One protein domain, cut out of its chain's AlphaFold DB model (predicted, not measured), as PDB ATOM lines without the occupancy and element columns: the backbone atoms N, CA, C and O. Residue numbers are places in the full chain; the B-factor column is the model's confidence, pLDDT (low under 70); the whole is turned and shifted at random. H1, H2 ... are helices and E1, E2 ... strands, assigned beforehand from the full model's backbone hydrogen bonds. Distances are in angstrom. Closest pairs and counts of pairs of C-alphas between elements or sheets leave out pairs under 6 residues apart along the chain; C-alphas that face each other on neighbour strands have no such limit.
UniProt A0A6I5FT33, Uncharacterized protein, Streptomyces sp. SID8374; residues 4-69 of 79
ATOM      1  N   GLN A   4     -11.409  46.922  -0.410       90.19
ATOM      2  CA  GLN A   4     -10.855  45.603  -0.080       90.19
ATOM      3  C   GLN A   4      -9.864  45.123  -1.147       90.19
ATOM      4  O   GLN A   4      -8.720  44.843  -0.813       90.19
ATOM      5  N   THR A   5     -10.230  45.177  -2.433       89.75
ATOM      6  CA  THR A   5      -9.324  44.818  -3.541       89.75
ATOM      7  C   THR A   5      -8.029  45.629  -3.518       89.75
ATOM      8  O   THR A   5      -6.953  45.087  -3.761       89.75
ATOM      9  N   TYR A   6      -8.111  46.921  -3.186       91.25
ATOM     10  CA  TYR A   6      -6.918  47.750  -3.026       91.25
ATOM     11  C   TYR A   6      -6.033  47.272  -1.870       91.25
ATOM     12  O   TYR A   6      -4.818  47.194  -2.035       91.25
ATOM     13  N   ARG A   7      -6.617  46.955  -0.707       92.19
ATOM     14  CA  ARG A   7      -5.871  46.488   0.475       92.19
ATOM     15  C   ARG A   7      -5.193  45.146   0.227       92.19
ATOM     16  O   ARG A   7      -4.017  45.010   0.551       92.19
ATOM     17  N   ASP A   8      -5.900  44.207  -0.390       95.12
ATOM     18  CA  ASP A   8      -5.362  42.881  -0.701       95.12
ATOM     19  C   ASP A   8      -4.229  42.982  -1.726       95.12
ATOM     20  O   ASP A   8      -3.140  42.444  -1.517       95.12
ATOM     21  N   GLY A   9      -4.437  43.761  -2.795       94.38
ATOM     22  CA  GLY A   9      -3.390  44.055  -3.771       94.38
ATOM     23  C   GLY A   9      -2.202  44.780  -3.137       94.38
ATOM     24  O   GLY A   9      -1.049  44.488  -3.454       94.38
ATOM     25  N   ARG A  10      -2.451  45.698  -2.198       95.44
ATOM     26  CA  ARG A  10      -1.382  46.424  -1.515       95.44
ATOM     27  C   ARG A  10      -0.532  45.492  -0.665       95.44
ATOM     28  O   ARG A  10       0.685  45.523  -0.813       95.44
ATOM     29  N   LYS A  11      -1.170  44.630   0.127       96.81
ATOM     30  CA  LYS A  11      -0.486  43.613   0.926       96.81
ATOM     31  C   LYS A  11       0.352  42.679   0.052       96.81
ATOM     32  O   LYS A  11       1.533  42.514   0.318       96.81
ATOM     33  N   ALA A  12      -0.224  42.149  -1.028       96.81
ATOM     34  CA  ALA A  12       0.501  41.267  -1.943       96.81
ATOM     35  C   ALA A  12       1.732  41.951  -2.565       96.81
ATOM     36  O   ALA A  12       2.787  41.334  -2.706       96.81
ATOM     37  N   ALA A  13       1.614  43.232  -2.925       97.06
ATOM     38  CA  ALA A  13       2.744  44.001  -3.426       97.06
ATOM     39  C   ALA A  13       3.807  44.225  -2.337       97.06
ATOM     40  O   ALA A  13       4.991  44.059  -2.629       97.06
ATOM     41  N   ASP A  14       3.402  44.606  -1.115       97.25
ATOM     42  CA  ASP A  14       4.307  44.822   0.025       97.25
ATOM     43  C   ASP A  14       5.096  43.534   0.335       97.25
ATOM     44  O   ASP A  14       6.326  43.570   0.359       97.25
ATOM     45  N   ASP A  15       4.414  42.391   0.451       97.38
ATOM     46  CA  ASP A  15       5.036  41.087   0.720       97.38
ATOM     47  C   ASP A  15       6.057  40.714  -0.375       97.38
ATOM     48  O   ASP A  15       7.180  40.298  -0.082       97.38
ATOM     49  N   ALA A  16       5.713  40.927  -1.651       97.12
ATOM     50  CA  ALA A  16       6.622  40.672  -2.770       97.12
ATOM     51  C   ALA A  16       7.835  41.621  -2.782       97.12
ATOM     52  O   ALA A  16       8.947  41.208  -3.125       97.12
ATOM     53  N   ALA A  17       7.643  42.889  -2.405       95.94
ATOM     54  CA  ALA A  17       8.725  43.865  -2.306       95.94
ATOM     55  C   ALA A  17       9.697  43.524  -1.165       95.94
ATOM     56  O   ALA A  17      10.909  43.633  -1.351       95.94
ATOM     57  N   GLU A  18       9.194  43.075  -0.014       95.19
ATOM     58  CA  GLU A  18      10.038  42.588   1.084       95.19
ATOM     59  C   GLU A  18      10.807  41.324   0.697       95.19
ATOM     60  O   GLU A  18      12.013  41.245   0.932       95.19
ATOM     61  N   ALA A  19      10.154  40.369   0.030       95.38
ATOM     62  CA  ALA A  19      10.799  39.132  -0.401       95.38
ATOM     63  C   ALA A  19      11.997  39.395  -1.330       95.38
ATOM     64  O   ALA A  19      13.085  38.856  -1.112       95.38
ATOM     65  N   ILE A  20      11.838  40.266  -2.337       93.38
ATOM     66  CA  ILE A  20      12.954  40.590  -3.235       93.38
ATOM     67  C   ILE A  20      14.028  41.430  -2.531       93.38
ATOM     68  O   ILE A  20      15.211  41.200  -2.769       93.38
ATOM     69  N   ARG A  21      13.667  42.350  -1.622       92.31
ATOM     70  CA  ARG A  21      14.653  43.084  -0.808       92.31
ATOM     71  C   ARG A  21      15.513  42.132   0.019       92.31
ATOM     72  O   ARG A  21      16.735  42.257  -0.003       92.31
ATOM     73  N   ALA A  22      14.890  41.159   0.680       92.06
ATOM     74  CA  ALA A  22      15.592  40.144   1.457       92.06
ATOM     75  C   ALA A  22      16.529  39.296   0.582       92.06
ATOM     76  O   ALA A  22      17.679  39.071   0.959       92.06
ATOM     77  N   ALA A  23      16.085  38.888  -0.611       91.62
ATOM     78  CA  ALA A  23      16.927  38.150  -1.553       91.62
ATOM     79  C   ALA A  23      18.142  38.976  -2.015       91.62
ATOM     80  O   ALA A  23      19.273  38.494  -1.981       91.62
ATOM     81  N   LEU A  24      17.935  40.245  -2.383       90.38
ATOM     82  CA  LEU A  24      19.012  41.146  -2.807       90.38
ATOM     83  C   LEU A  24      20.004  41.433  -1.672       90.38
ATOM     84  O   LEU A  24      21.213  41.477  -1.909       90.38
ATOM     85  N   ALA A  25      19.514  41.581  -0.440       89.25
ATOM     86  CA  ALA A  25      20.360  41.696   0.743       89.25
ATOM     87  C   ALA A  25      21.173  40.410   0.985       89.25
ATOM     88  O   ALA A  25      22.369  40.490   1.268       89.25
ATOM     89  N   GLY A  26      20.567  39.233   0.795       89.88
ATOM     90  CA  GLY A  26      21.243  37.933   0.874       89.88
ATOM     91  C   GLY A  26      22.366  37.750  -0.155       89.88
ATOM     92  O   GLY A  26      23.355  37.083   0.134       89.88
ATOM     93  N   LEU A  27      22.271  38.411  -1.315       88.31
ATOM     94  CA  LEU A  27      23.341  38.475  -2.325       88.31
ATOM     95  C   LEU A  27      24.482  39.446  -1.958       88.31
ATOM     96  O   LEU A  27      25.412  39.641  -2.744       88.31
ATOM     97  N   GLY A  28      24.419  40.088  -0.788       86.94
ATOM     98  CA  GLY A  28      25.418  41.056  -0.333       86.94
ATOM     99  C   GLY A  28      25.367  42.386  -1.087       86.94
ATOM    100  O   GLY A  28      26.365  43.113  -1.127       86.94
ATOM    101  N   LEU A  29      24.236  42.714  -1.722       85.50
ATOM    102  CA  LEU A  29      24.066  43.999  -2.395       85.50
ATOM    103  C   LEU A  29      23.808  45.110  -1.365       85.50
ATOM    104  O   LEU A  29      23.013  44.920  -0.440       85.50
ATOM    105  N   PRO A  30      24.443  46.288  -1.520       83.25
ATOM    106  CA  PRO A  30      24.277  47.387  -0.576       83.25
ATOM    107  C   PRO A  30      22.841  47.920  -0.596       83.25
ATOM    108  O   PRO A  30      22.196  47.935  -1.646       83.25
ATOM    109  N   GLU A  31      22.373  48.443   0.541       81.75
ATOM    110  CA  GLU A  31      20.985  48.915   0.706       81.75
ATOM    111  C   GLU A  31      20.568  49.966  -0.325       81.75
ATOM    112  O   GLU A  31      19.424  50.002  -0.766       81.75
ATOM    113  N   GLY A  32      21.516  50.778  -0.801       81.00
ATOM    114  CA  GLY A  32      21.265  51.761  -1.856       81.00
ATOM    115  C   GLY A  32      20.806  51.161  -3.194       81.00
ATOM    116  O   GLY A  32      20.216  51.878  -3.998       81.00
ATOM    117  N   VAL A  33      21.045  49.869  -3.445       79.31
ATOM    118  CA  VAL A  33      20.597  49.175  -4.665       79.31
ATOM    119  C   VAL A  33      19.127  48.775  -4.560       79.31
ATOM    120  O   VAL A  33      18.367  48.984  -5.504       79.31
ATOM    121  N   TRP A  34      18.706  48.230  -3.419       81.31
ATOM    122  CA  TRP A  34      17.346  47.714  -3.234       81.31
ATOM    123  C   TRP A  34      16.413  48.676  -2.489       81.31
ATOM    124  O   TRP A  34      15.207  48.452  -2.455       81.31
ATOM    125  N   GLY A  35      16.913  49.797  -1.965       82.88
ATOM    126  CA  GLY A  35      16.088  50.836  -1.340       82.88
ATOM    127  C   GLY A  35      15.098  51.506  -2.302       82.88
ATOM    128  O   GLY A  35      14.105  52.082  -1.868       82.88
ATOM    129  N   SER A  36      15.328  51.397  -3.616       86.19
ATOM    130  CA  SER A  36      14.398  51.877  -4.649       86.19
ATOM    131  C   SER A  36      13.283  50.877  -4.995       86.19
ATOM    132  O   SER A  36      12.305  51.258  -5.655       86.19
ATOM    133  N   VAL A  37      13.394  49.632  -4.509       93.06
ATOM    134  CA  VAL A  37      12.340  48.622  -4.608       93.06
ATOM    135  C   VAL A  37      11.140  49.122  -3.827       93.06
ATOM    136  O   VAL A  37      11.226  49.402  -2.630       93.06
ATOM    137  N   ARG A  38       9.995  49.232  -4.495       93.88
ATOM    138  CA  ARG A  38       8.762  49.631  -3.830       93.88
ATOM    139  C   ARG A  38       7.541  48.896  -4.369       93.88
ATOM    140  O   ARG A  38       7.412  48.705  -5.579       93.88
ATOM    141  N   PRO A  39       6.609  48.554  -3.482       95.50
ATOM    142  CA  PRO A  39       5.328  47.988  -3.856       95.50
ATOM    143  C   PRO A  39       4.418  49.048  -4.473       95.50
ATOM    144  O   PRO A  39       4.349  50.196  -4.013       95.50
ATOM    145  N   MET A  40       3.695  48.651  -5.514       95.50
ATOM    146  CA  MET A  40       2.788  49.501  -6.274       95.50
ATOM    147  C   MET A  40       1.495  48.744  -6.569       95.50
ATOM    148  O   MET A  40       1.513  47.571  -6.920       95.50
ATOM    149  N   VAL A  41       0.362  49.431  -6.466       95.06
ATOM    150  CA  VAL A  41      -0.933  48.908  -6.912       95.06
ATOM    151  C   VAL A  41      -1.445  49.846  -7.988       95.06
ATOM    152  O   VAL A  41      -1.500  51.059  -7.786       95.06
ATOM    153  N   THR A  42      -1.779  49.302  -9.153       92.88
ATOM    154  CA  THR A  42      -2.333  50.117 -10.246       92.88
ATOM    155  C   THR A  42      -3.742  50.600  -9.910       92.88
ATOM    156  O   THR A  42      -4.431  50.002  -9.087       92.88
ATOM    157  N   HIS A  43      -4.246  51.596 -10.644       87.38
ATOM    158  CA  HIS A  43      -5.655  52.008 -10.553       87.38
ATOM    159  C   HIS A  43      -6.656  50.862 -10.814       87.38
ATOM    160  O   HIS A  43      -7.804  50.946 -10.382       87.38
ATOM    161  N   SER A  44      -6.222  49.783 -11.482       88.62
ATOM    162  CA  SER A  44      -7.017  48.570 -11.722       88.62
ATOM    163  C   SER A  44      -6.967  47.530 -10.592       88.62
ATOM    164  O   SER A  44      -7.707  46.556 -10.641       88.62
ATOM    165  N   GLY A  45      -6.117  47.715  -9.576       89.88
ATOM    166  CA  GLY A  45      -6.025  46.829  -8.400       89.88
ATOM    167  C   GLY A  45      -4.958  45.763  -8.521       89.88
ATOM    168  O   GLY A  45      -4.717  45.011  -7.585       89.88
ATOM    169  N   LYS A  46      -4.279  45.721  -9.665       94.25
ATOM    170  CA  LYS A  46      -3.202  44.774  -9.907       94.25
ATOM    171  C   LYS A  46      -1.964  45.146  -9.079       94.25
ATOM    172  O   LYS A  46      -1.532  46.305  -9.187       94.25
ATOM    173  N   PRO A  47      -1.410  44.204  -8.295       96.25
ATOM    174  CA  PRO A  47      -0.185  44.395  -7.529       96.25
ATOM    175  C   PRO A  47       1.055  44.284  -8.421       96.25
ATOM    176  O   PRO A  47       1.127  43.423  -9.295       96.25
ATOM    177  N   TYR A  48       2.035  45.150  -8.184       96.88
ATOM    178  CA  TYR A  48       3.324  45.188  -8.871       96.88
ATOM    179  C   TYR A  48       4.440  45.543  -7.890       96.88
ATOM    180  O   TYR A  48       4.218  46.220  -6.883       96.88
ATOM    181  N   VAL A  49       5.666  45.166  -8.240       96.94
ATOM    182  CA  VAL A  49       6.881  45.635  -7.570       96.94
ATOM    183  C   VAL A  49       7.679  46.474  -8.557       96.94
ATOM    184  O   VAL A  49       8.045  46.019  -9.637       96.94
ATOM    185  N   HIS A  50       7.938  47.724  -8.195       94.75
ATOM    186  CA  HIS A  50       8.796  48.617  -8.955       94.75
ATOM    187  C   HIS A  50      10.224  48.496  -8.424       94.75
ATOM    188  O   HIS A  50      10.487  48.930  -7.307       94.75
ATOM    189  N   LEU A  51      11.138  47.941  -9.222       90.69
ATOM    190  CA  LEU A  51      12.525  47.690  -8.807       90.69
ATOM    191  C   LEU A  51      13.424  48.935  -8.831       90.69
ATOM    192  O   LEU A  51      14.433  48.957  -8.140       90.69
ATOM    193  N   GLY A  52      13.047  49.972  -9.584       89.12
ATOM    194  CA  GLY A  52      13.836  51.195  -9.714       89.12
ATOM    195  C   GLY A  52      15.064  51.053 -10.608       89.12
ATOM    196  O   GLY A  52      15.197  50.103 -11.377       89.12
ATOM    197  N   MET A  53      15.934  52.061 -10.547       87.88
ATOM    198  CA  MET A  53      17.212  52.034 -11.249       87.88
ATOM    199  C   MET A  53      18.231  51.300 -10.387       87.88
ATOM    200  O   MET A  53      18.500  51.703  -9.257       87.88
ATOM    201  N   MET A  54      18.819  50.248 -10.945       87.44
ATOM    202  CA  MET A  54      19.896  49.493 -10.316       87.44
ATOM    203  C   MET A  54      21.196  49.733 -11.072       87.44
ATOM    204  O   MET A  54      21.203  49.897 -12.293       87.44
ATOM    205  N   ARG A  55      22.314  49.760 -10.344       86.56
ATOM    206  CA  ARG A  55      23.628  49.873 -10.977       86.56
ATOM    207  C   ARG A  55      23.935  48.609 -11.783       86.56
ATOM    208  O   ARG A  55      23.576  47.509 -11.370       86.56
ATOM    209  N   ALA A  56      24.626  48.767 -12.909       90.00
ATOM    210  CA  ALA A  56      24.916  47.666 -13.829       90.00
ATOM    211  C   ALA A  56      25.712  46.518 -13.173       90.00
ATOM    212  O   ALA A  56      25.439  45.354 -13.448       90.00
ATOM    213  N   ASP A  57      26.636  46.833 -12.260       89.31
ATOM    214  CA  ASP A  57      27.404  45.849 -11.482       89.31
ATOM    215  C   ASP A  57      26.507  44.996 -10.572       89.31
ATOM    216  O   ASP A  57      26.691  43.786 -10.459       89.31
ATOM    217  N   ALA A  58      25.506  45.618  -9.947       89.00
ATOM    218  CA  ALA A  58      24.526  44.907  -9.140       89.00
ATOM    219  C   ALA A  58      23.619  44.026 -10.006       89.00
ATOM    220  O   ALA A  58      23.380  42.875  -9.651       89.00
ATOM    221  N   VAL A  59      23.158  44.531 -11.157       91.00
ATOM    222  CA  VAL A  59      22.326  43.757 -12.097       91.00
ATOM    223  C   VAL A  59      23.067  42.526 -12.620       91.00
ATOM    224  O   VAL A  59      22.461  41.464 -12.705       91.00
ATOM    225  N   ALA A  60      24.370  42.629 -12.897       91.06
ATOM    226  CA  ALA A  60      25.182  41.479 -13.295       91.06
ATOM    227  C   ALA A  60      25.196  40.382 -12.213       91.06
ATOM    228  O   ALA A  60      24.878  39.235 -12.509       91.06
ATOM    229  N   LYS A  61      25.445  40.746 -10.947       89.69
ATOM    230  CA  LYS A  61      25.410  39.794  -9.819       89.69
ATOM    231  C   LYS A  61      24.036  39.153  -9.622       89.69
ATOM    232  O   LYS A  61      23.939  37.973  -9.304       89.69
ATOM    233  N   ILE A  62      22.967  39.932  -9.805       90.50
ATOM    234  CA  ILE A  62      21.593  39.413  -9.748       90.50
ATOM    235  C   ILE A  62      21.373  38.401 -10.876       90.50
ATOM    236  O   ILE A  62      20.844  37.323 -10.625       90.50
ATOM    237  N   ALA A  63      21.795  38.720 -12.102       90.94
ATOM    238  CA  ALA A  63      21.660  37.827 -13.248       90.94
ATOM    239  C   ALA A  63      22.444  36.518 -13.058       90.94
ATOM    240  O   ALA A  63      21.917  35.454 -13.370       90.94
ATOM    241  N   GLU A  64      23.653  36.575 -12.493       89.75
ATOM    242  CA  GLU A  64      24.432  35.380 -12.134       89.75
ATOM    243  C   GLU A  64      23.701  34.515 -11.098       89.75
ATOM    244  O   GLU A  64      23.595  33.298 -11.265       89.75
ATOM    245  N   ALA A  65      23.143  35.136 -10.055       88.19
ATOM    246  CA  ALA A  65      22.389  34.429  -9.024       88.19
ATOM    247  C   ALA A  65      21.113  33.768  -9.575       88.19
ATOM    248  O   ALA A  65      20.810  32.630  -9.223       88.19
ATOM    249  N   VAL A  66      20.390  34.453 -10.468       87.31
ATOM    250  CA  VAL A  66      19.189  33.915 -11.129       87.31
ATOM    251  C   VAL A  66      19.554  32.794 -12.106       87.31
ATOM    252  O   VAL A  66      18.918  31.746 -12.087       87.31
ATOM    253  N   GLY A  67      20.597  32.970 -12.920       79.50
ATOM    254  CA  GLY A  67      21.046  31.957 -13.882       79.50
ATOM    255  C   GLY A  67      21.613  30.694 -13.226       79.50
ATOM    256  O   GLY A  67      21.542  29.614 -13.804       79.50
ATOM    257  N   THR A  68      22.119  30.802 -11.997       58.44
ATOM    258  CA  THR A  68      22.583  29.646 -11.213       58.44
ATOM    259  C   THR A  68      21.417  28.793 -10.688       58.44
ATOM    260  O   THR A  68      21.600  27.603 -10.447       58.44
ATOM    261  N   ALA A  69      20.209  29.355 -10.554       56.53
ATOM    262  CA  ALA A  69      19.041  28.615 -10.075       56.53
ATOM    263  C   ALA A  69      18.528  27.561 -11.083       56.53
ATOM    264  O   ALA A  69      17.960  26.558 -10.667       56.53
TER     265      ALA A  69
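What this domain is: This is residues 4 to 69 of the 79 residues of an uncharacterized protein of Streptomyces sp. SID8374 (UniProt A0A6I5FT33). One long helix, H1, has a short two-stranded hairpin, E1 and E2, packed along its side, and a second long helix, H3, is set crosswise near the last residues of H1. The short helix H2 follows H1 and leads back into the hairpin. The printed part has 66 residues, with three named helices and two named strands in the order H1, H2, E1, E2, H3; the sheet E1 - E2 is antiparallel and the class is mostly helix. The whole is only just loose, close to compact, with a radius of gyration of the C-alphas of 13.1 A, and elongated, spanning 39 by 23 by 16 A.

How they stand to each other: Start with H1, residues 4 to 26; its residues 21 to 25 alone touch H2, residues 31 to 34, closest at the C-alphas of Arg 21 and Trp 34, 5.9 A. Next comes E1, residues 38 to 41, whose Pro 39 has its C-alpha 4.8 A from that of Ala 13, the closest pair with H1. E2, residues 47 to 50, forms an antiparallel hairpin with E1; look for N 40 and O 48, 2.8 A apart, within hydrogen-bond range. The closest C-alphas of E2 and H1 are those of Pro 47 and Gly 9, 5.0 A. H3, residues 56 to 69, is close to H1 but not clearly touching, with the C-alphas of Leu 24 and Ile 62 7.6 A apart, and about perpendicular at 85 degrees. Every O i to N i+4 pair is within hydrogen-bond range in H1, and 9 of 10 in H3; H2 is too short for such a pair.

Where its parts are: Find C-alpha 4 at (-10.855, 45.603, -0.080); from there H1 runs 33.0 A to C-alpha 26. H2 measures 5.5 A, E1 10.2 A and E2 10.0 A. H3 runs 20.3 A from C-alpha 56 to C-alpha 69 at (19.041, 28.615, -10.075).

The domain as a whole: The C-alphas farthest apart are those of Gln 4 and Asp 57, 39.9 A. The printed part has no cut, and its four links are tight. Look for low confidence at residues 68 to 69, under 70.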